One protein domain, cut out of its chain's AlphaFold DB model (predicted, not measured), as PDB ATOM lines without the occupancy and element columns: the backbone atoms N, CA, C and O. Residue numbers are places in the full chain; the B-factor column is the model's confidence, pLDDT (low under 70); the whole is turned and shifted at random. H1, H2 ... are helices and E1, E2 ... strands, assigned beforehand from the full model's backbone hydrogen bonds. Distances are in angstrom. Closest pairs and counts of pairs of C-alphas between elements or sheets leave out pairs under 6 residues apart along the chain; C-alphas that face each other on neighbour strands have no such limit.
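Overview. This is residues 2 to 164 of the 545 residues of an uncharacterized protein of Thraustotheca clavata (UniProt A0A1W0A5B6). With little regular structure, this is a loop-rich body holding helices H1, H2 and H3 and a strand hairpin, E1 and E2, from which a long free tail ending with H4 makes the length. The 163 printed residues hold H1, H2, E1, E2, H3, H4 in order, mixed in class, 64 residues in named elements; extended, radius of gyration of the C-alphas 27.8 A, spans 100 by 47 by 28 A.

Arrangement. Past residues 2 to 32, find H1, residues 33 to 42. H2, residues 59 to 73, touches it with residues 69 to 73 alone, about perpendicular at 77 degrees; the closest C-alphas, Leu 37 and Leu 69, are 6.7 A apart. E1, residues 89 to 95, and E2, residues 102 to 108, form an antiparallel hairpin; N 90 and O 107, 2.8 A, are within hydrogen-bond range. H3, residues 115 to 126, touches H1, closest C-alphas Ala 39 and Trp 119, 4.9 A. H4, residues 148 to 160, touches no helix. Every O i to N i+4 pair is within range in H1, H2 and H3; in H4 0 of 9, with 1 of 10 O i to N i+3 pairs.

Along the chain. Find C-alpha 33 at (126.012, 141.542, 94.964), where H1 begins; H4 runs 20.8 A to C-alpha 160 at (172.623, 114.338, 154.837).

Size, cuts and confidence. The printed part has no cut; H3 to H4 is a long link. Residues 135 to 164 are under pLDDT 70.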
ATOM      1  N   CYS A   2     147.446 151.250 113.578       64.38
ATOM      2  CA  CYS A   2     148.758 151.236 112.939       64.38
ATOM      3  C   CYS A   2     149.433 152.612 113.035       64.38
ATOM      4  O   CYS A   2     149.182 153.490 112.218       64.38
ATOM      5  N   GLY A   3     150.252 152.818 114.071       62.81
ATOM      6  CA  GLY A   3     150.931 154.100 114.323       62.81
ATOM      7  C   GLY A   3     152.327 154.234 113.703       62.81
ATOM      8  O   GLY A   3     152.918 155.308 113.764       62.81
ATOM      9  N   PHE A   4     152.875 153.157 113.132       61.19
ATOM     10  CA  PHE A   4     154.248 153.101 112.623       61.19
ATOM     11  C   PHE A   4     154.252 153.183 111.091       61.19
ATOM     12  O   PHE A   4     154.367 152.172 110.410       61.19
ATOM     13  N   GLY A   5     154.092 154.385 110.537       68.25
ATOM     14  CA  GLY A   5     154.071 154.593 109.088       68.25
ATOM     15  C   GLY A   5     154.318 156.047 108.694       68.25
ATOM     16  O   GLY A   5     154.338 156.935 109.545       68.25
ATOM     17  N   VAL A   6     154.525 156.290 107.399       77.69
ATOM     18  CA  VAL A   6     154.665 157.645 106.841       77.69
ATOM     19  C   VAL A   6     153.303 158.174 106.392       77.69
ATOM     20  O   VAL A   6     152.394 157.401 106.091       77.69
ATOM     21  N   ALA A   7     153.123 159.492 106.358       78.50
ATOM     22  CA  ALA A   7     151.884 160.079 105.854       78.50
ATOM     23  C   ALA A   7     151.756 159.842 104.337       78.50
ATOM     24  O   ALA A   7     152.695 160.106 103.586       78.50
ATOM     25  N   LEU A   8     150.594 159.357 103.885       84.94
ATOM     26  CA  LEU A   8     150.294 159.108 102.469       84.94
ATOM     27  C   LEU A   8     149.153 160.019 101.983       84.94
ATOM     28  O   LEU A   8     148.300 160.397 102.785       84.94
ATOM     29  N   PRO A   9     149.098 160.366 100.680       84.44
ATOM     30  CA  PRO A   9     148.115 161.308 100.133       84.44
ATOM     31  C   PRO A   9     146.715 160.701  99.910       84.44
ATOM     32  O   PRO A   9     145.898 161.288  99.206       84.44
ATOM     33  N   PHE A  10     146.433 159.525 100.471       85.19
ATOM     34  CA  PHE A  10     145.158 158.825 100.345       85.19
ATOM     35  C   PHE A  10     144.683 158.303 101.705       85.19
ATOM     36  O   PHE A  10     145.486 158.076 102.612       85.19
ATOM     37  N   VAL A  11     143.368 158.102 101.839       85.50
ATOM     38  CA  VAL A  11     142.763 157.517 103.045       85.50
ATOM     39  C   VAL A  11     143.205 156.064 103.156       85.50
ATOM     40  O   VAL A  11     143.044 155.302 102.201       85.50
ATOM     41  N   GLN A  12     143.780 155.693 104.298       86.12
ATOM     42  CA  GLN A  12     144.271 154.337 104.515       86.12
ATOM     43  C   GLN A  12     143.137 153.402 104.925       86.12
ATOM     44  O   GLN A  12     142.120 153.832 105.476       86.12
ATOM     45  N   GLU A  13     143.307 152.121 104.632       85.44
ATOM     46  CA  GLU A  13     142.396 151.085 105.096       85.44
ATOM     47  C   GLU A  13     142.336 151.059 106.634       85.44
ATOM     48  O   GLU A  13     143.314 151.348 107.326       85.44
ATOM     49  N   SER A  14     141.150 150.778 107.178       80.44
ATOM     50  CA  SER A  14     140.968 150.700 108.630       80.44
ATOM     51  C   SER A  14     141.662 149.461 109.186       80.44
ATOM     52  O   SER A  14     141.575 148.392 108.592       80.44
ATOM     53  N   PHE A  15     142.305 149.600 110.349       76.69
ATOM     54  CA  PHE A  15     142.974 148.473 110.995       76.69
ATOM     55  C   PHE A  15     141.959 147.382 111.374       76.69
ATOM     56  O   PHE A  15     140.877 147.679 111.883       76.69
ATOM     57  N   SER A  16     142.343 146.129 111.160       72.06
ATOM     58  CA  SER A  16     141.628 144.936 111.625       72.06
ATOM     59  C   SER A  16     142.399 144.296 112.781       72.06
ATOM     60  O   SER A  16     143.590 144.572 112.951       72.06
ATOM     61  N   PHE A  17     141.762 143.422 113.562       64.19
ATOM     62  CA  PHE A  17     142.449 142.541 114.514       64.19
ATOM     63  C   PHE A  17     143.635 141.793 113.882       64.19
ATOM     64  O   PHE A  17     144.641 141.549 114.544       64.19
ATOM     65  N   ASP A  18     143.516 141.467 112.596       62.62
ATOM     66  CA  ASP A  18     144.489 140.687 111.830       62.62
ATOM     67  C   ASP A  18     145.598 141.501 111.172       62.62
ATOM     68  O   ASP A  18     146.522 140.934 110.593       62.62
ATOM     69  N   ASP A  19     145.509 142.827 111.228       69.94
ATOM     70  CA  ASP A  19     146.433 143.683 110.505       69.94
ATOM     71  C   ASP A  19     147.768 143.803 111.255       69.94
ATOM     72  O   ASP A  19     147.839 144.280 112.392       69.94
ATOM     73  N   THR A  20     148.856 143.390 110.600       65.19
ATOM     74  CA  THR A  20     150.221 143.509 111.130       65.19
ATOM     75  C   THR A  20     150.785 144.920 110.998       65.19
ATOM     76  O   THR A  20     151.906 145.180 111.445       65.19
ATOM     77  N   CYS A  21     150.020 145.853 110.416       68.69
ATOM     78  CA  CYS A  21     150.394 147.250 110.228       68.69
ATOM     79  C   CYS A  21     151.689 147.435 109.417       68.69
ATOM     80  O   CYS A  21     152.326 148.486 109.499       68.69
ATOM     81  N   ALA A  22     152.099 146.417 108.654       72.88
ATOM     82  CA  ALA A  22     153.344 146.414 107.891       72.88
ATOM     83  C   ALA A  22     153.240 147.219 106.583       72.88
ATOM     84  O   ALA A  22     154.246 147.727 106.087       72.88
ATOM     85  N   THR A  23     152.033 147.341 106.022       78.75
ATOM     86  CA  THR A  23     151.762 148.028 104.752       78.75
ATOM     87  C   THR A  23     150.627 149.032 104.898       78.75
ATOM     88  O   THR A  23     149.612 148.739 105.518       78.75
ATOM     89  N   GLN A  24     150.773 150.208 104.288       82.56
ATOM     90  CA  GLN A  24     149.755 151.258 104.302       82.56
ATOM     91  C   GLN A  24     148.937 151.218 103.000       82.56
ATOM     92  O   GLN A  24     149.293 151.866 102.014       82.56
ATOM     93  N   ASN A  25     147.859 150.430 102.996       85.31
ATOM     94  CA  ASN A  25     146.969 150.264 101.841       85.31
ATOM     95  C   ASN A  25     145.920 151.379 101.764       85.31
ATOM     96  O   ASN A  25     145.557 151.968 102.782       85.31
ATOM     97  N   ALA A  26     145.432 151.674 100.558       86.81
ATOM     98  CA  ALA A  26     144.322 152.605 100.366       86.81
ATOM     99  C   ALA A  26     142.995 151.962 100.790       86.81
ATOM    100  O   ALA A  26     142.790 150.772 100.567       86.81
ATOM    101  N   LEU A  27     142.081 152.748 101.366       86.25
ATOM    102  CA  LEU A  27     140.755 152.277 101.760       86.25
ATOM    103  C   LEU A  27     139.966 151.800 100.533       86.25
ATOM    104  O   LEU A  27     139.561 152.607  99.696       86.25
ATOM    105  N   THR A  28     139.700 150.497 100.464       86.50
ATOM    106  CA  THR A  28     138.899 149.879  99.401       86.50
ATOM    107  C   THR A  28     137.634 149.228  99.956       86.50
ATOM    108  O   THR A  28     137.669 148.513 100.958       86.50
ATOM    109  N   ILE A  29     136.499 149.458  99.292       85.06
ATOM    110  CA  ILE A  29     135.216 148.817  99.607       85.06
ATOM    111  C   ILE A  29     134.799 147.998  98.390       85.06
ATOM    112  O   ILE A  29     134.557 148.543  97.314       85.06
ATOM    113  N   ASN A  30     134.722 146.678  98.558       86.94
ATOM    114  CA  ASN A  30     134.417 145.770  97.460       86.94
ATOM    115  C   ASN A  30     132.915 145.745  97.166       86.94
ATOM    116  O   ASN A  30     132.086 145.473  98.035       86.94
ATOM    117  N   TRP A  31     132.554 145.975  95.904       85.56
ATOM    118  CA  TRP A  31     131.167 145.896  95.459       85.56
ATOM    119  C   TRP A  31     130.726 144.437  95.302       85.56
ATOM    120  O   TRP A  31     130.946 143.820  94.261       85.56
ATOM    121  N   MET A  32     130.079 143.877  96.327       86.44
ATOM    122  CA  MET A  32     129.524 142.521  96.281       86.44
ATOM    123  C   MET A  32     128.005 142.536  96.033       86.44
ATOM    124  O   MET A  32     127.316 143.442  96.510       86.44
ATOM    125  N   PRO A  33     127.434 141.540  95.323       85.12
ATOM    126  CA  PRO A  33     126.012 141.542  94.964       85.12
ATOM    127  C   PRO A  33     125.069 141.655  96.170       85.12
ATOM    128  O   PRO A  33     124.166 142.484  96.174       85.12
ATOM    129  N   PHE A  34     125.308 140.871  97.225       85.00
ATOM    130  CA  PHE A  34     124.445 140.867  98.409       85.00
ATOM    131  C   PHE A  34     124.616 142.118  99.280       85.00
ATOM    132  O   PHE A  34     123.624 142.659  99.762       85.00
ATOM    133  N   THR A  35     125.851 142.611  99.448       88.50
ATOM    134  CA  THR A  35     126.126 143.808 100.265       88.50
ATOM    135  C   THR A  35     125.548 145.062  99.618       88.50
ATOM    136  O   THR A  35     124.922 145.881 100.289       88.50
ATOM    137  N   SER A  36     125.694 145.181  98.298       88.56
ATOM    138  CA  SER A  36     125.157 146.298  97.523       88.56
ATOM    139  C   SER A  36     123.629 146.263  97.433       88.56
ATOM    140  O   SER A  36     122.994 147.310  97.577       88.56
ATOM    141  N   LEU A  37     123.015 145.084  97.254       87.56
ATOM    142  CA  LEU A  37     121.555 144.939  97.271       87.56
ATOM    143  C   LEU A  37     120.979 145.339  98.635       87.56
ATOM    144  O   LEU A  37     120.010 146.094  98.693       87.56
ATOM    145  N   PHE A  38     121.602 144.888  99.727       86.88
ATOM    146  CA  PHE A  38     121.226 145.294 101.078       86.88
ATOM    147  C   PHE A  38     121.319 146.812 101.261       86.88
ATOM    148  O   PHE A  38     120.343 147.438 101.670       86.88
ATOM    149  N   ALA A  39     122.448 147.423 100.894       87.94
ATOM    150  CA  ALA A  39     122.635 148.865 101.018       87.94
ATOM    151  C   ALA A  39     121.600 149.672 100.219       87.94
ATOM    152  O   ALA A  39     121.051 150.650 100.723       87.94
ATOM    153  N   TYR A  40     121.262 149.225  99.009       86.50
ATOM    154  CA  TYR A  40     120.223 149.846  98.187       86.50
ATOM    155  C   TYR A  40     118.832 149.790  98.832       86.50
ATOM    156  O   TYR A  40     118.093 150.778  98.787       86.50
ATOM    157  N   MET A  41     118.483 148.663  99.463       84.06
ATOM    158  CA  MET A  41     117.232 148.530 100.217       84.06
ATOM    159  C   MET A  41     117.211 149.471 101.428       84.06
ATOM    160  O   MET A  41     116.208 150.147 101.656       84.06
ATOM    161  N   MET A  42     118.324 149.585 102.158       83.06
ATOM    162  CA  MET A  42     118.435 150.468 103.328       83.06
ATOM    163  C   MET A  42     118.367 151.960 102.973       83.06
ATOM    164  O   MET A  42     117.877 152.760 103.766       83.06
ATOM    165  N   MET A  43     118.794 152.340 101.767       83.12
ATOM    166  CA  MET A  43     118.670 153.707 101.245       83.12
ATOM    167  C   MET A  43     117.314 154.007 100.583       83.12
ATOM    168  O   MET A  43     117.148 155.073  99.987       83.12
ATOM    169  N   ASN A  44     116.342 153.086 100.646       80.25
ATOM    170  CA  ASN A  44     115.047 153.200  99.962       80.25
ATOM    171  C   ASN A  44     115.186 153.531  98.459       80.25
ATOM    172  O   ASN A  44     114.388 154.279  97.891       80.25
ATOM    173  N   GLY A  45     116.231 153.008  97.810       76.44
ATOM    174  CA  GLY A  45     116.511 153.228  96.390       76.44
ATOM    175  C   GLY A  45     117.056 154.614  96.014       76.44
ATOM    176  O   GLY A  45     117.236 154.885  94.823       76.44
ATOM    177  N   ASN A  46     117.351 155.497  96.977       79.75
ATOM    178  CA  ASN A  46     118.017 156.768  96.693       79.75
ATOM    179  C   ASN A  46     119.530 156.557  96.537       79.75
ATOM    180  O   ASN A  46     120.236 156.351  97.514       79.75
ATOM    181  N   MET A  47     120.023 156.632  95.300       79.12
ATOM    182  CA  MET A  47     121.425 156.361  94.944       79.12
ATOM    183  C   MET A  47     122.127 157.555  94.279       79.12
ATOM    184  O   MET A  47     123.173 157.400  93.653       79.12
ATOM    185  N   SER A  48     121.534 158.748  94.368       75.81
ATOM    186  CA  SER A  48     121.980 159.937  93.626       75.81
ATOM    187  C   SER A  48     123.384 160.423  94.013       75.81
ATOM    188  O   SER A  48     124.111 160.913  93.153       75.81
ATOM    189  N   THR A  49     123.783 160.240  95.272       80.12
ATOM    190  CA  THR A  49     125.069 160.700  95.821       80.12
ATOM    191  C   THR A  49     126.171 159.635  95.790       80.12
ATOM    192  O   THR A  49     127.344 159.972  95.931       80.12
ATOM    193  N   ALA A  50     125.833 158.364  95.539       79.88
ATOM    194  CA  ALA A  50     126.743 157.233  95.741       79.88
ATOM    195  C   ALA A  50     128.013 157.282  94.869       79.88
ATOM    196  O   ALA A  50     129.094 156.962  95.346       79.88
ATOM    197  N   CYS A  51     127.921 157.715  93.606       83.62
ATOM    198  CA  CYS A  51     129.095 157.781  92.723       83.62
ATOM    199  C   CYS A  51     129.820 159.143  92.742       83.62
ATOM    200  O   CYS A  51     130.778 159.321  91.994       83.62
ATOM    201  N   GLN A  52     129.377 160.120  93.546       84.19
ATOM    202  CA  GLN A  52     129.886 161.499  93.481       84.19
ATOM    203  C   GLN A  52     131.314 161.650  94.033       84.19
ATOM    204  O   GLN A  52     132.041 162.545  93.609       84.19
ATOM    205  N   LEU A  53     131.711 160.781  94.967       77.00
ATOM    206  CA  LEU A  53     133.023 160.802  95.625       77.00
ATOM    207  C   LEU A  53     134.078 159.914  94.938       77.00
ATOM    208  O   LEU A  53     135.212 159.845  95.409       77.00
ATOM    209  N   LEU A  54     133.721 159.223  93.850       80.88
ATOM    210  CA  LEU A  54     134.618 158.303  93.145       80.88
ATOM    211  C   LEU A  54     135.509 159.024  92.129       80.88
ATOM    212  O   LEU A  54     135.181 160.094  91.614       80.88
ATOM    213  N   SER A  55     136.641 158.402  91.805       81.44
ATOM    214  CA  SER A  55     137.548 158.897  90.772       81.44
ATOM    215  C   SER A  55     136.913 158.825  89.372       81.44
ATOM    216  O   SER A  55     136.055 157.982  89.097       81.44
ATOM    217  N   ASN A  56     137.367 159.670  88.436       79.44
ATOM    218  CA  ASN A  56     136.834 159.703  87.060       79.44
ATOM    219  C   ASN A  56     136.921 158.348  86.328       79.44
ATOM    220  O   ASN A  56     136.125 158.086  85.428       79.44
ATOM    221  N   ASN A  57     137.866 157.486  86.717       81.50
ATOM    222  CA  ASN A  57     138.061 156.167  86.113       81.50
ATOM    223  C   ASN A  57     137.018 155.139  86.589       81.50
ATOM    224  O   ASN A  57     136.723 154.190  85.867       81.50
ATOM    225  N   GLU A  58     136.447 155.328  87.780       83.19
ATOM    226  CA  GLU A  58     135.489 154.404  88.406       83.19
ATOM    227  C   GLU A  58     134.035 154.856  88.230       83.19
ATOM    228  O   GLU A  58     133.108 154.066  88.400       83.19
ATOM    229  N   LEU A  59     133.825 156.117  87.842       85.88
ATOM    230  CA  LEU A  59     132.502 156.716  87.685       85.88
ATOM    231  C   LEU A  59     131.620 155.953  86.682       85.88
ATOM    232  O   LEU A  59     130.449 155.692  86.960       85.88
ATOM    233  N   SER A  60     132.170 155.565  85.526       85.69
ATOM    234  CA  SER A  60     131.424 154.832  84.491       85.69
ATOM    235  C   SER A  60     131.008 153.433  84.957       85.69
ATOM    236  O   SER A  60     129.868 153.023  84.727       85.69
ATOM    237  N   LEU A  61     131.896 152.732  85.671       87.38
ATOM    238  CA  LEU A  61     131.629 151.419  86.260       87.38
ATOM    239  C   LEU A  61     130.583 151.506  87.378       87.38
ATOM    240  O   LEU A  61     129.657 150.698  87.408       87.38
ATOM    241  N   CYS A  62     130.677 152.513  88.251       87.38
ATOM    242  CA  CYS A  62     129.711 152.744  89.326       87.38
ATOM    243  C   CYS A  62     128.296 152.971  88.776       87.38
ATOM    244  O   CYS A  62     127.343 152.330  89.221       87.38
ATOM    245  N   LEU A  63     128.153 153.817  87.748       87.44
ATOM    246  CA  LEU A  63     126.858 154.062  87.109       87.44
ATOM    247  C   LEU A  63     126.287 152.788  86.468       87.44
ATOM    248  O   LEU A  63     125.100 152.502  86.636       87.44
ATOM    249  N   GLN A  64     127.118 151.988  85.793       88.12
ATOM    250  CA  GLN A  64     126.688 150.710  85.223       88.12
ATOM    251  C   GLN A  64     126.203 149.741  86.315       88.12
ATOM    252  O   GLN A  64     125.113 149.179  86.193       88.12
ATOM    253  N   LEU A  65     126.948 149.601  87.414       88.06
ATOM    254  CA  LEU A  65     126.575 148.736  88.538       88.06
ATOM    255  C   LEU A  65     125.257 149.169  89.191       88.06
ATOM    256  O   LEU A  65     124.392 148.328  89.441       88.06
ATOM    257  N   ILE A  66     125.033 150.473  89.376       87.31
ATOM    258  CA  ILE A  66     123.760 150.996  89.896       87.31
ATOM    259  C   ILE A  66     122.596 150.652  88.963       87.31
ATOM    260  O   ILE A  66     121.535 150.246  89.442       87.31
ATOM    261  N   THR A  67     122.767 150.769  87.639       86.38
ATOM    262  CA  THR A  67     121.692 150.406  86.696       86.38
ATOM    263  C   THR A  67     121.333 148.924  86.778       86.38
ATOM    264  O   THR A  67     120.146 148.593  86.820       86.38
ATOM    265  N   THR A  68     122.331 148.039  86.889       86.50
ATOM    266  CA  THR A  68     122.090 146.601  87.074       86.50
ATOM    267  C   THR A  68     121.389 146.319  88.397       86.50
ATOM    268  O   THR A  68     120.383 145.615  88.425       86.50
ATOM    269  N   LEU A  69     121.828 146.961  89.477       85.88
ATOM    270  CA  LEU A  69     121.279 146.756  90.808       85.88
ATOM    271  C   LEU A  69     119.821 147.213  90.905       85.88
ATOM    272  O   LEU A  69     118.980 146.500  91.455       85.88
ATOM    273  N   LYS A  70     119.492 148.351  90.284       83.31
ATOM    274  CA  LYS A  70     118.116 148.847  90.188       83.31
ATOM    275  C   LYS A  70     117.201 147.841  89.491       83.31
ATOM    276  O   LYS A  70     116.084 147.645  89.960       83.31
ATOM    277  N   SER A  71     117.667 147.185  88.425       81.88
ATOM    278  CA  SER A  71     116.881 146.156  87.729       81.88
ATOM    279  C   SER A  71     116.654 144.903  88.582       81.88
ATOM    280  O   SER A  71     115.538 144.405  88.633       81.88
ATOM    281  N   THR A  72     117.668 144.447  89.324       80.25
ATOM    282  CA  THR A  72     117.587 143.248  90.179       80.25
ATOM    283  C   THR A  72     116.772 143.479  91.455       80.25
ATOM    284  O   THR A  72     116.138 142.564  91.966       80.25
ATOM    285  N   SER A  73     116.760 144.708  91.979       72.69
ATOM    286  CA  SER A  73     116.039 145.051  93.214       72.69
ATOM    287  C   SER A  73     114.511 145.018  93.095       72.69
ATOM    288  O   SER A  73     113.837 144.929  94.117       72.69
ATOM    289  N   GLN A  74     113.955 145.076  91.877       68.44
ATOM    290  CA  GLN A  74     112.501 145.119  91.650       68.44
ATOM    291  C   GLN A  74     111.781 143.849  92.131       68.44
ATOM    292  O   GLN A  74     110.599 143.918  92.466       68.44
ATOM    293  N   ASP A  75     112.504 142.732  92.235       67.19
ATOM    294  CA  ASP A  75     111.979 141.446  92.698       67.19
ATOM    295  C   ASP A  75     112.017 141.287  94.233       67.19
ATOM    296  O   ASP A  75     111.391 140.378  94.782       67.19
ATOM    297  N   PHE A  76     112.714 142.175  94.956       67.00
ATOM    298  CA  PHE A  76     112.865 142.122  96.413       67.00
ATOM    299  C   PHE A  76     111.987 143.186  97.089       67.00
ATOM    300  O   PHE A  76     112.348 144.356  97.204       67.00
ATOM    301  N   ILE A  77     110.802 142.776  97.554       56.59
ATOM    302  CA  ILE A  77     109.824 143.651  98.216       56.59
ATOM    303  C   ILE A  77     109.996 143.551  99.737       56.59
ATOM    304  O   ILE A  77     109.482 142.614 100.345       56.59
ATOM    305  N   SER A  78     110.704 144.500 100.357       61.34
ATOM    306  CA  SER A  78     110.345 145.137 101.647       61.34
ATOM    307  C   SER A  78     111.504 145.939 102.257       61.34
ATOM    308  O   SER A  78     112.606 145.431 102.440       61.34
ATOM    309  N   SER A  79     111.229 147.191 102.636       58.12
ATOM    310  CA  SER A  79     112.095 148.001 103.505       58.12
ATOM    311  C   SER A  79     111.833 147.652 104.981       58.12
ATOM    312  O   SER A  79     110.665 147.582 105.375       58.12
ATOM    313  N   PRO A  80     112.850 147.491 105.845       59.41
ATOM    314  CA  PRO A  80     112.636 147.495 107.292       59.41
ATOM    315  C   PRO A  80     112.298 148.909 107.815       59.41
ATOM    316  O   PRO A  80     112.802 149.912 107.313       59.41
ATOM    317  N   ILE A  81     111.419 148.980 108.828       58.72
ATOM    318  CA  ILE A  81     110.680 150.192 109.257       58.72
ATOM    319  C   ILE A  81     111.382 151.007 110.365       58.72
ATOM    320  O   ILE A  81     111.008 152.149 110.609       58.72
ATOM    321  N   THR A  82     112.432 150.501 111.014       58.75
ATOM    322  CA  THR A  82     113.139 151.257 112.067       58.75
ATOM    323  C   THR A  82     114.590 150.822 112.183       58.75
ATOM    324  O   THR A  82     114.865 149.656 112.462       58.75
ATOM    325  N   ILE A  83     115.509 151.769 112.017       62.41
ATOM    326  CA  ILE A  83     116.947 151.558 112.174       62.41
ATOM    327  C   ILE A  83     117.366 152.204 113.504       62.41
ATOM    328  O   ILE A  83     117.066 153.383 113.705       62.41
ATOM    329  N   PRO A  84     118.025 151.482 114.426       64.12
ATOM    330  CA  PRO A  84     118.585 152.091 115.629       64.12
ATOM    331  C   PRO A  84     119.679 153.106 115.263       64.12
ATOM    332  O   PRO A  84     120.391 152.936 114.275       64.12
ATOM    333  N   SER A  85     119.838 154.167 116.058       65.00
ATOM    334  CA  SER A  85     120.927 155.129 115.871       65.00
ATOM    335  C   SER A  85     122.271 154.447 116.145       65.00
ATOM    336  O   SER A  85     122.630 154.221 117.301       65.00
ATOM    337  N   ILE A  86     122.992 154.094 115.085       74.69
ATOM    338  CA  ILE A  86     124.313 153.466 115.151       74.69
ATOM    339  C   ILE A  86     125.369 154.567 114.941       74.69
ATOM    340  O   ILE A  86     125.509 155.081 113.832       74.69
ATOM    341  N   ASP A  87     126.107 154.941 115.994       82.12
ATOM    342  CA  ASP A  87     127.211 155.923 115.926       82.12
ATOM    343  C   ASP A  87     128.542 155.230 115.588       82.12
ATOM    344  O   ASP A  87     129.478 155.194 116.386       82.12
ATOM    345  N   LEU A  88     128.606 154.612 114.404       86.75
ATOM    346  CA  LEU A  88     129.847 154.049 113.870       86.75
ATOM    347  C   LEU A  88     130.589 155.093 113.039       86.75
ATOM    348  O   LEU A  88     130.005 155.793 112.202       86.75
ATOM    349  N   ARG A  89     131.907 155.159 113.241       87.56
ATOM    350  CA  ARG A  89     132.790 156.106 112.561       87.56
ATOM    351  C   ARG A  89     134.051 155.415 112.066       87.56
ATOM    352  O   ARG A  89     134.648 154.623 112.788       87.56
ATOM    353  N   TYR A  90     134.481 155.773 110.862       87.75
ATOM    354  CA  TYR A  90     135.851 155.547 110.426       87.75
ATOM    355  C   TYR A  90     136.770 156.476 111.199       87.75
ATOM    356  O   TYR A  90     136.403 157.620 111.464       87.75
ATOM    357  N   LEU A  91     137.956 155.994 111.557       86.25
ATOM    358  CA  LEU A  91     138.934 156.745 112.328       86.25
ATOM    359  C   LEU A  91     140.277 156.707 111.604       86.25
ATOM    360  O   LEU A  91     140.769 155.630 111.281       86.25
ATOM    361  N   GLN A  92     140.857 157.882 111.370       85.31
ATOM    362  CA  GLN A  92     142.096 158.053 110.626       85.31
ATOM    363  C   GLN A  92     143.072 158.948 111.388       85.31
ATOM    364  O   GLN A  92     142.690 159.985 111.934       85.31
ATOM    365  N   PHE A  93     144.352 158.578 111.384       83.44
ATOM    366  CA  PHE A  93     145.421 159.490 111.781       83.44
ATOM    367  C   PHE A  93     145.751 160.424 110.621       83.44
ATOM    368  O   PHE A  93     146.057 159.974 109.517       83.44
ATOM    369  N   VAL A  94     145.690 161.725 110.878       83.06
ATOM    370  CA  VAL A  94     145.936 162.772 109.890       83.06
ATOM    371  C   VAL A  94     147.021 163.704 110.412       83.06
ATOM    372  O   VAL A  94     146.979 164.164 111.553       83.06
ATOM    373  N   THR A  95     147.992 163.995 109.553       82.19
ATOM    374  CA  THR A  95     149.041 164.989 109.791       82.19
ATOM    375  C   THR A  95     148.858 166.142 108.817       82.19
ATOM    376  O   THR A  95     148.824 165.930 107.605       82.19
ATOM    377  N   VAL A  96     148.759 167.368 109.327       76.12
ATOM    378  CA  VAL A  96     148.671 168.568 108.485       76.12
ATOM    379  C   VAL A  96     150.063 169.196 108.372       76.12
ATOM    380  O   VAL A  96     150.556 169.789 109.329       76.12
ATOM    381  N   GLY A  97     150.692 169.063 107.201       71.12
ATOM    382  CA  GLY A  97     152.052 169.553 106.917       71.12
ATOM    383  C   GLY A  97     153.164 168.532 107.212       71.12
ATOM    384  O   GLY A  97     152.953 167.579 107.958       71.12
ATOM    385  N   GLU A  98     154.356 168.734 106.629       63.06
ATOM    386  CA  GLU A  98     155.481 167.770 106.667       63.06
ATOM    387  C   GLU A  98     155.993 167.436 108.083       63.06
ATOM    388  O   GLU A  98     156.533 166.357 108.286       63.06
ATOM    389  N   ASN A  99     155.768 168.316 109.070       65.38
ATOM    390  CA  ASN A  99     156.124 168.119 110.486       65.38
ATOM    391  C   ASN A  99     154.928 168.378 111.430       65.38
ATOM    392  O   ASN A  99     155.098 168.865 112.549       65.38
ATOM    393  N   GLY A 100     153.704 168.137 110.955       68.44
ATOM    394  CA  GLY A 100     152.481 168.397 111.714       68.44
ATOM    395  C   GLY A 100     152.277 167.446 112.895       68.44
ATOM    396  O   GLY A 100     152.689 166.286 112.867       68.44
ATOM    397  N   THR A 101     151.588 167.920 113.932       75.19
ATOM    398  CA  THR A 101     151.085 167.069 115.015       75.19
ATOM    399  C   THR A 101     150.078 166.055 114.467       75.19
ATOM    400  O   THR A 101     149.208 166.406 113.668       75.19
ATOM    401  N   ILE A 102     150.200 164.790 114.883       77.69
ATOM    402  CA  ILE A 102     149.259 163.731 114.498       77.69
ATOM    403  C   ILE A 102     147.938 163.984 115.226       77.69
ATOM    404  O   ILE A 102     147.894 163.999 116.457       77.69
ATOM    405  N   HIS A 103     146.860 164.155 114.467       81.62
ATOM    406  CA  HIS A 103     145.504 164.251 114.991       81.62
ATOM    407  C   HIS A 103     144.679 163.052 114.543       81.62
ATOM    408  O   HIS A 103     144.885 162.496 113.466       81.62
ATOM    409  N   VAL A 104     143.727 162.655 115.379       82.31
ATOM    410  CA  VAL A 104     142.737 161.643 115.026       82.31
ATOM    411  C   VAL A 104     141.524 162.351 114.439       82.31
ATOM    412  O   VAL A 104     140.894 163.163 115.115       82.31
ATOM    413  N   GLN A 105     141.193 162.040 113.191       85.44
ATOM    414  CA  GLN A 105     139.969 162.482 112.538       85.44
ATOM    415  C   GLN A 105     139.001 161.306 112.425       85.44
ATOM    416  O   GLN A 105     139.417 160.171 112.195       85.44
ATOM    417  N   SER A 106     137.706 161.574 112.576       87.31
ATOM    418  CA  SER A 106     136.664 160.562 112.417       87.31
ATOM    419  C   SER A 106     135.632 160.980 111.375       87.31
ATOM    420  O   SER A 106     135.222 162.139 111.380       87.31
ATOM    421  N   GLN A 107     135.165 160.040 110.555       87.69
ATOM    422  CA  GLN A 107     134.089 160.230 109.577       87.69
ATOM    423  C   GLN A 107     132.928 159.290 109.903       87.69
ATOM    424  O   GLN A 107     133.134 158.089 110.064       87.69
ATOM    425  N   GLN A 108     131.704 159.809 109.983       89.12
ATOM    426  CA  GLN A 108     130.523 158.987 110.253       89.12
ATOM    427  C   GLN A 108     130.176 158.116 109.038       89.12
ATOM    428  O   GLN A 108     130.203 158.592 107.902       89.12
ATOM    429  N   LEU A 109     129.850 156.837 109.272       87.38
ATOM    430  CA  LEU A 109     129.572 155.878 108.191       87.38
ATOM    431  C   LEU A 109     128.297 156.224 107.406       87.38
ATOM    432  O   LEU A 109     128.251 156.025 106.196       87.38
ATOM    433  N   LEU A 110     127.268 156.726 108.093       87.38
ATOM    434  CA  LEU A 110     125.944 157.016 107.528       87.38
ATOM    435  C   LEU A 110     125.743 158.496 107.159       87.38
ATOM    436  O   LEU A 110     124.623 158.992 107.200       87.38
ATOM    437  N   ASP A 111     126.822 159.199 106.820       86.31
ATOM    438  CA  ASP A 111     126.757 160.564 106.286       86.31
ATOM    439  C   ASP A 111     126.170 160.580 104.857       86.31
ATOM    440  O   ASP A 111     126.376 159.629 104.103       86.31
ATOM    441  N   ASP A 112     125.476 161.644 104.446       81.00
ATOM    442  CA  ASP A 112     124.622 161.674 103.235       81.00
ATOM    443  C   ASP A 112     125.360 161.312 101.926       81.00
ATOM    444  O   ASP A 112     124.775 160.764 100.983       81.00
ATOM    445  N   LEU A 113     126.662 161.604 101.858       83.12
ATOM    446  CA  LEU A 113     127.509 161.312 100.699       83.12
ATOM    447  C   LEU A 113     128.117 159.898 100.726       83.12
ATOM    448  O   LEU A 113     128.447 159.361  99.671       83.12
ATOM    449  N   LEU A 114     128.268 159.292 101.909       85.62
ATOM    450  CA  LEU A 114     128.921 157.987 102.104       85.62
ATOM    451  C   LEU A 114     127.931 156.870 102.472       85.62
ATOM    452  O   LEU A 114     128.298 155.697 102.440       85.62
ATOM    453  N   ALA A 115     126.675 157.205 102.773       87.31
ATOM    454  CA  ALA A 115     125.685 156.306 103.361       87.31
ATOM    455  C   ALA A 115     125.521 154.975 102.612       87.31
ATOM    456  O   ALA A 115     125.349 153.943 103.257       87.31
ATOM    457  N   PHE A 116     125.636 154.961 101.280       88.50
ATOM    458  CA  PHE A 116     125.592 153.720 100.499       88.50
ATOM    459  C   PHE A 116     126.706 152.743 100.894       88.50
ATOM    460  O   PHE A 116     126.450 151.602 101.282       88.50
ATOM    461  N   PHE A 117     127.951 153.212 100.849       88.81
ATOM    462  CA  PHE A 117     129.116 152.418 101.229       88.81
ATOM    463  C   PHE A 117     129.165 152.164 102.741       88.81
ATOM    464  O   PHE A 117     129.643 151.117 103.181       88.81
ATOM    465  N   GLY A 118     128.611 153.078 103.543       88.81
ATOM    466  CA  GLY A 118     128.382 152.892 104.974       88.81
ATOM    467  C   GLY A 118     127.480 151.695 105.263       88.81
ATOM    468  O   GLY A 118     127.847 150.833 106.057       88.81
ATOM    469  N   TRP A 119     126.348 151.574 104.563       88.69
ATOM    470  CA  TRP A 119     125.440 150.431 104.695       88.69
ATOM    471  C   TRP A 119     126.062 149.107 104.256       88.69
ATOM    472  O   TRP A 119     125.842 148.089 104.913       88.69
ATOM    473  N   MET A 120     126.878 149.116 103.198       90.31
ATOM    474  CA  MET A 120     127.665 147.939 102.812       90.31
ATOM    475  C   MET A 120     128.630 147.532 103.934       90.31
ATOM    476  O   MET A 120     128.707 146.357 104.286       90.31
ATOM    477  N   SER A 121     129.305 148.510 104.542       89.00
ATOM    478  CA  SER A 121     130.251 148.286 105.643       89.00
ATOM    479  C   SER A 121     129.554 147.764 106.908       89.00
ATOM    480  O   SER A 121     130.094 146.901 107.592       89.00
ATOM    481  N   ILE A 122     128.336 148.235 107.205       88.69
ATOM    482  CA  ILE A 122     127.512 147.737 108.321       88.69
ATOM    483  C   ILE A 122     127.067 146.295 108.071       88.69
ATOM    484  O   ILE A 122     127.110 145.482 108.989       88.69
ATOM    485  N   TYR A 123     126.668 145.952 106.845       87.44
ATOM    486  CA  TYR A 123     126.331 144.570 106.499       87.44
ATOM    487  C   TYR A 123     127.530 143.636 106.692       87.44
ATOM    488  O   TYR A 123     127.401 142.558 107.269       87.44
ATOM    489  N   GLU A 124     128.712 144.072 106.254       87.00
ATOM    490  CA  GLU A 124     129.961 143.347 106.480       87.00
ATOM    491  C   GLU A 124     130.281 143.223 107.974       87.00
ATOM    492  O   GLU A 124     130.651 142.142 108.419       87.00
ATOM    493  N   TRP A 125     130.065 144.268 108.776       84.88
ATOM    494  CA  TRP A 125     130.219 144.200 110.233       84.88
ATOM    495  C   TRP A 125     129.265 143.187 110.882       84.88
ATOM    496  O   TRP A 125     129.706 142.350 111.668       84.88
ATOM    497  N   VAL A 126     127.982 143.181 110.505       81.94
ATOM    498  CA  VAL A 126     126.989 142.211 111.012       81.94
ATOM    499  C   VAL A 126     127.374 140.771 110.657       81.94
ATOM    500  O   VAL A 126     127.173 139.859 111.458       81.94
ATOM    501  N   LEU A 127     127.968 140.555 109.482       80.56
ATOM    502  CA  LEU A 127     128.501 139.254 109.074       80.56
ATOM    503  C   LEU A 127     129.876 138.921 109.672       80.56
ATOM    504  O   LEU A 127     130.439 137.884 109.323       80.56
ATOM    505  N   GLN A 128     130.404 139.764 110.564       74.12
ATOM    506  CA  GLN A 128     131.739 139.635 111.149       74.12
ATOM    507  C   GLN A 128     132.854 139.633 110.086       74.12
ATOM    508  O   GLN A 128     133.875 138.981 110.250       74.12
ATOM    509  N   LEU A 129     132.667 140.338 108.970       75.31
ATOM    510  CA  LEU A 129     133.708 140.604 107.965       75.31
ATOM    511  C   LEU A 129     134.459 141.915 108.249       75.31
ATOM    512  O   LEU A 129     135.571 142.104 107.767       75.31
ATOM    513  N   ARG A 130     133.855 142.815 109.034       79.94
ATOM    514  CA  ARG A 130     134.471 144.032 109.580       79.94
ATOM    515  C   ARG A 130     134.277 144.080 111.087       79.94
ATOM    516  O   ARG A 130     133.383 143.431 111.621       79.94
ATOM    517  N   GLU A 131     135.089 144.885 111.758       78.38
ATOM    518  CA  GLU A 131     135.104 144.996 113.214       78.38
ATOM    519  C   GLU A 131     134.801 146.430 113.662       78.38
ATOM    520  O   GLU A 131     135.090 147.396 112.956       78.38
ATOM    521  N   ALA A 132     134.227 146.562 114.857       82.31
ATOM    522  CA  ALA A 132     134.022 147.835 115.534       82.31
ATOM    523  C   ALA A 132     134.666 147.756 116.924       82.31
ATOM    524  O   ALA A 132     134.476 146.776 117.644       82.31
ATOM    525  N   VAL A 133     135.451 148.770 117.292       73.81
ATOM    526  CA  VAL A 133     136.268 148.765 118.518       73.81
ATOM    527  C   VAL A 133     135.876 149.930 119.425       73.81
ATOM    528  O   VAL A 133     135.644 151.042 118.951       73.81
ATOM    529  N   SER A 134     135.848 149.682 120.740       74.44
ATOM    530  CA  SER A 134     135.716 150.709 121.783       74.44
ATOM    531  C   SER A 134     136.934 150.678 122.714       74.44
ATOM    532  O   SER A 134     137.475 149.609 122.993       74.44
ATOM    533  N   PHE A 135     137.387 151.840 123.188       64.94
ATOM    534  CA  PHE A 135     138.606 151.968 123.994       64.94
ATOM    535  C   PHE A 135     138.268 152.318 125.451       64.94
ATOM    536  O   PHE A 135     137.565 153.295 125.698       64.94
ATOM    537  N   HIS A 136     138.790 151.537 126.406       44.41
ATOM    538  CA  HIS A 136     138.649 151.739 127.855       44.41
ATOM    539  C   HIS A 136     140.011 151.541 128.551       44.41
ATOM    540  O   HIS A 136     140.738 150.610 128.210       44.41
ATOM    541  N   GLU A 137     140.367 152.378 129.531       39.88
ATOM    542  CA  GLU A 137     141.642 152.272 130.268       39.88
ATOM    543  C   GLU A 137     141.488 151.527 131.611       39.88
ATOM    544  O   GLU A 137     140.535 151.763 132.356       39.88
ATOM    545  N   LEU A 138     142.454 150.659 131.956       41.91
ATOM    546  CA  LEU A 138     142.559 149.978 133.260       41.91
ATOM    547  C   LEU A 138     144.007 150.006 133.807       41.91
ATOM    548  O   LEU A 138     144.952 149.843 133.031       41.91
ATOM    549  N   PRO A 139     144.206 150.156 135.135       34.94
ATOM    550  CA  PRO A 139     145.525 150.215 135.770       34.94
ATOM    551  C   PRO A 139     146.071 148.828 136.165       34.94
ATOM    552  O   PRO A 139     145.329 147.952 136.611       34.94
ATOM    553  N   THR A 140     147.391 148.636 136.062       32.47
ATOM    554  CA  THR A 140     148.095 147.374 136.357       32.47
ATOM    555  C   THR A 140     148.845 147.403 137.699       32.47
ATOM    556  O   THR A 140     149.509 148.378 138.043       32.47
ATOM    557  N   GLN A 141     148.779 146.302 138.460       32.62
ATOM    558  CA  GLN A 141     149.645 146.009 139.615       32.62
ATOM    559  C   GLN A 141     150.172 144.569 139.520       32.62
ATOM    560  O   GLN A 141     149.434 143.660 139.149       32.62
ATOM    561  N   VAL A 142     151.443 144.360 139.885       36.69
ATOM    562  CA  VAL A 142     152.140 143.058 139.860       36.69
ATOM    563  C   VAL A 142     152.687 142.739 141.257       36.69
ATOM    564  O   VAL A 142     153.259 143.614 141.903       36.69
ATOM    565  N   VAL A 143     152.548 141.485 141.717       34.00
ATOM    566  CA  VAL A 143     153.118 140.972 142.982       34.00
ATOM    567  C   VAL A 143     153.805 139.619 142.745       34.00
ATOM    568  O   VAL A 143     153.233 138.728 142.124       34.00
ATOM    569  N   THR A 144     155.023 139.450 143.273       42.31
ATOM    570  CA  THR A 144     155.852 138.226 143.221       42.31
ATOM    571  C   THR A 144     155.959 137.554 144.600       42.31
ATOM    572  O   THR A 144     156.198 138.247 145.587       42.31
ATOM    573  N   SER A 145     155.852 136.217 144.692       43.31
ATOM    574  CA  SER A 145     155.924 135.452 145.957       43.31
ATOM    575  C   SER A 145     157.245 134.683 146.150       43.31
ATOM    576  O   SER A 145     157.616 133.858 145.316       43.31
ATOM    577  N   SER A 146     157.900 134.887 147.298       51.22
ATOM    578  CA  SER A 146     159.241 134.422 147.709       51.22
ATOM    579  C   SER A 146     159.274 133.139 148.569       51.22
ATOM    580  O   SER A 146     160.279 132.834 149.205       51.22
ATOM    581  N   VAL A 147     158.195 132.351 148.604       51.22
ATOM    582  CA  VAL A 147     158.031 131.257 149.589       51.22
ATOM    583  C   VAL A 147     158.645 129.920 149.136       51.22
ATOM    584  O   VAL A 147     159.072 129.121 149.967       51.22
ATOM    585  N   ALA A 148     158.781 129.683 147.828       49.19
ATOM    586  CA  ALA A 148     159.252 128.397 147.296       49.19
ATOM    587  C   ALA A 148     160.743 128.104 147.577       49.19
ATOM    588  O   ALA A 148     161.141 126.947 147.690       49.19
ATOM    589  N   ILE A 149     161.566 129.146 147.741       56.84
ATOM    590  CA  ILE A 149     163.026 129.018 147.887       56.84
ATOM    591  C   ILE A 149     163.406 128.487 149.279       56.84
ATOM    592  O   ILE A 149     164.343 127.701 149.418       56.84
ATOM    593  N   TYR A 150     162.640 128.839 150.313       55.84
ATOM    594  CA  TYR A 150     162.938 128.436 151.690       55.84
ATOM    595  C   TYR A 150     162.617 126.961 151.979       55.84
ATOM    596  O   TYR A 150     163.244 126.353 152.846       55.84
ATOM    597  N   LEU A 151     161.701 126.350 151.220       54.38
ATOM    598  CA  LEU A 151     161.279 124.962 151.433       54.38
ATOM    599  C   LEU A 151     162.284 123.938 150.868       54.38
ATOM    600  O   LEU A 151     162.478 122.872 151.453       54.38
ATOM    601  N   CYS A 152     162.988 124.276 149.781       53.22
ATOM    602  CA  CYS A 152     163.992 123.399 149.165       53.22
ATOM    603  C   CYS A 152     165.263 123.232 150.017       53.22
ATOM    604  O   CYS A 152     165.830 122.139 150.063       53.22
ATOM    605  N   HIS A 153     165.692 124.271 150.738       59.38
ATOM    606  CA  HIS A 153     166.883 124.192 151.594       59.38
ATOM    607  C   HIS A 153     166.682 123.300 152.830       59.38
ATOM    608  O   HIS A 153     167.625 122.642 153.271       59.38
ATOM    609  N   ALA A 154     165.456 123.218 153.353       56.59
ATOM    610  CA  ALA A 154     165.144 122.411 154.532       56.59
ATOM    611  C   ALA A 154     165.205 120.895 154.256       56.59
ATOM    612  O   ALA A 154     165.677 120.127 155.095       56.59
ATOM    613  N   LEU A 155     164.785 120.456 153.065       55.56
ATOM    614  CA  LEU A 155     164.746 119.033 152.697       55.56
ATOM    615  C   LEU A 155     166.140 118.457 152.396       55.56
ATOM    616  O   LEU A 155     166.415 117.302 152.722       55.56
ATOM    617  N   ALA A 156     167.048 119.269 151.847       55.53
ATOM    618  CA  ALA A 156     168.430 118.866 151.571       55.53
ATOM    619  C   ALA A 156     169.245 118.595 152.852       55.53
ATOM    620  O   ALA A 156     170.063 117.676 152.884       55.53
ATOM    621  N   LEU A 157     168.993 119.348 153.926       58.84
ATOM    622  CA  LEU A 157     169.694 119.179 155.204       58.84
ATOM    623  C   LEU A 157     169.275 117.900 155.948       58.84
ATOM    624  O   LEU A 157     170.105 117.276 156.609       58.84
ATOM    625  N   LEU A 158     168.024 117.462 155.789       54.81
ATOM    626  CA  LEU A 158     167.505 116.235 156.404       54.81
ATOM    627  C   LEU A 158     168.106 114.958 155.803       54.81
ATOM    628  O   LEU A 158     168.346 113.990 156.520       54.81
ATOM    629  N   TYR A 159     168.401 114.955 154.503       52.22
ATOM    630  CA  TYR A 159     168.943 113.782 153.813       52.22
ATOM    631  C   TYR A 159     170.387 113.455 154.230       52.22
ATOM    632  O   TYR A 159     170.754 112.288 154.382       52.22
ATOM    633  N   ILE A 160     171.202 114.484 154.478       56.75
ATOM    634  CA  ILE A 160     172.623 114.338 154.837       56.75
ATOM    635  C   ILE A 160     172.791 113.729 156.240       56.75
ATOM    636  O   ILE A 160     173.790 113.065 156.518       56.75
ATOM    637  N   TYR A 161     171.802 113.893 157.121       59.78
ATOM    638  CA  TYR A 161     171.895 113.475 158.519       59.78
ATOM    639  C   TYR A 161     171.745 111.952 158.738       59.78
ATOM    640  O   TYR A 161     172.156 111.441 159.778       59.78
ATOM    641  N   HIS A 162     171.203 111.197 157.773       52.47
ATOM    642  CA  HIS A 162     170.713 109.824 158.004       52.47
ATOM    643  C   HIS A 162     171.507 108.667 157.344       52.47
ATOM    644  O   HIS A 162     171.002 107.546 157.293       52.47
ATOM    645  N   GLN A 163     172.749 108.852 156.869       45.09
ATOM    646  CA  GLN A 163     173.464 107.784 156.132       45.09
ATOM    647  C   GLN A 163     174.307 106.805 157.005       45.09
ATOM    648  O   GLN A 163     175.133 107.252 157.809       45.09
ATOM    649  N   PRO A 164     174.189 105.466 156.826       43.25
ATOM    650  CA  PRO A 164     174.985 104.459 157.549       43.25
ATOM    651  C   PRO A 164     176.368 104.165 156.919       43.25
ATOM    652  O   PRO A 164     176.550 104.219 155.707       43.25
TER     653      PRO A 164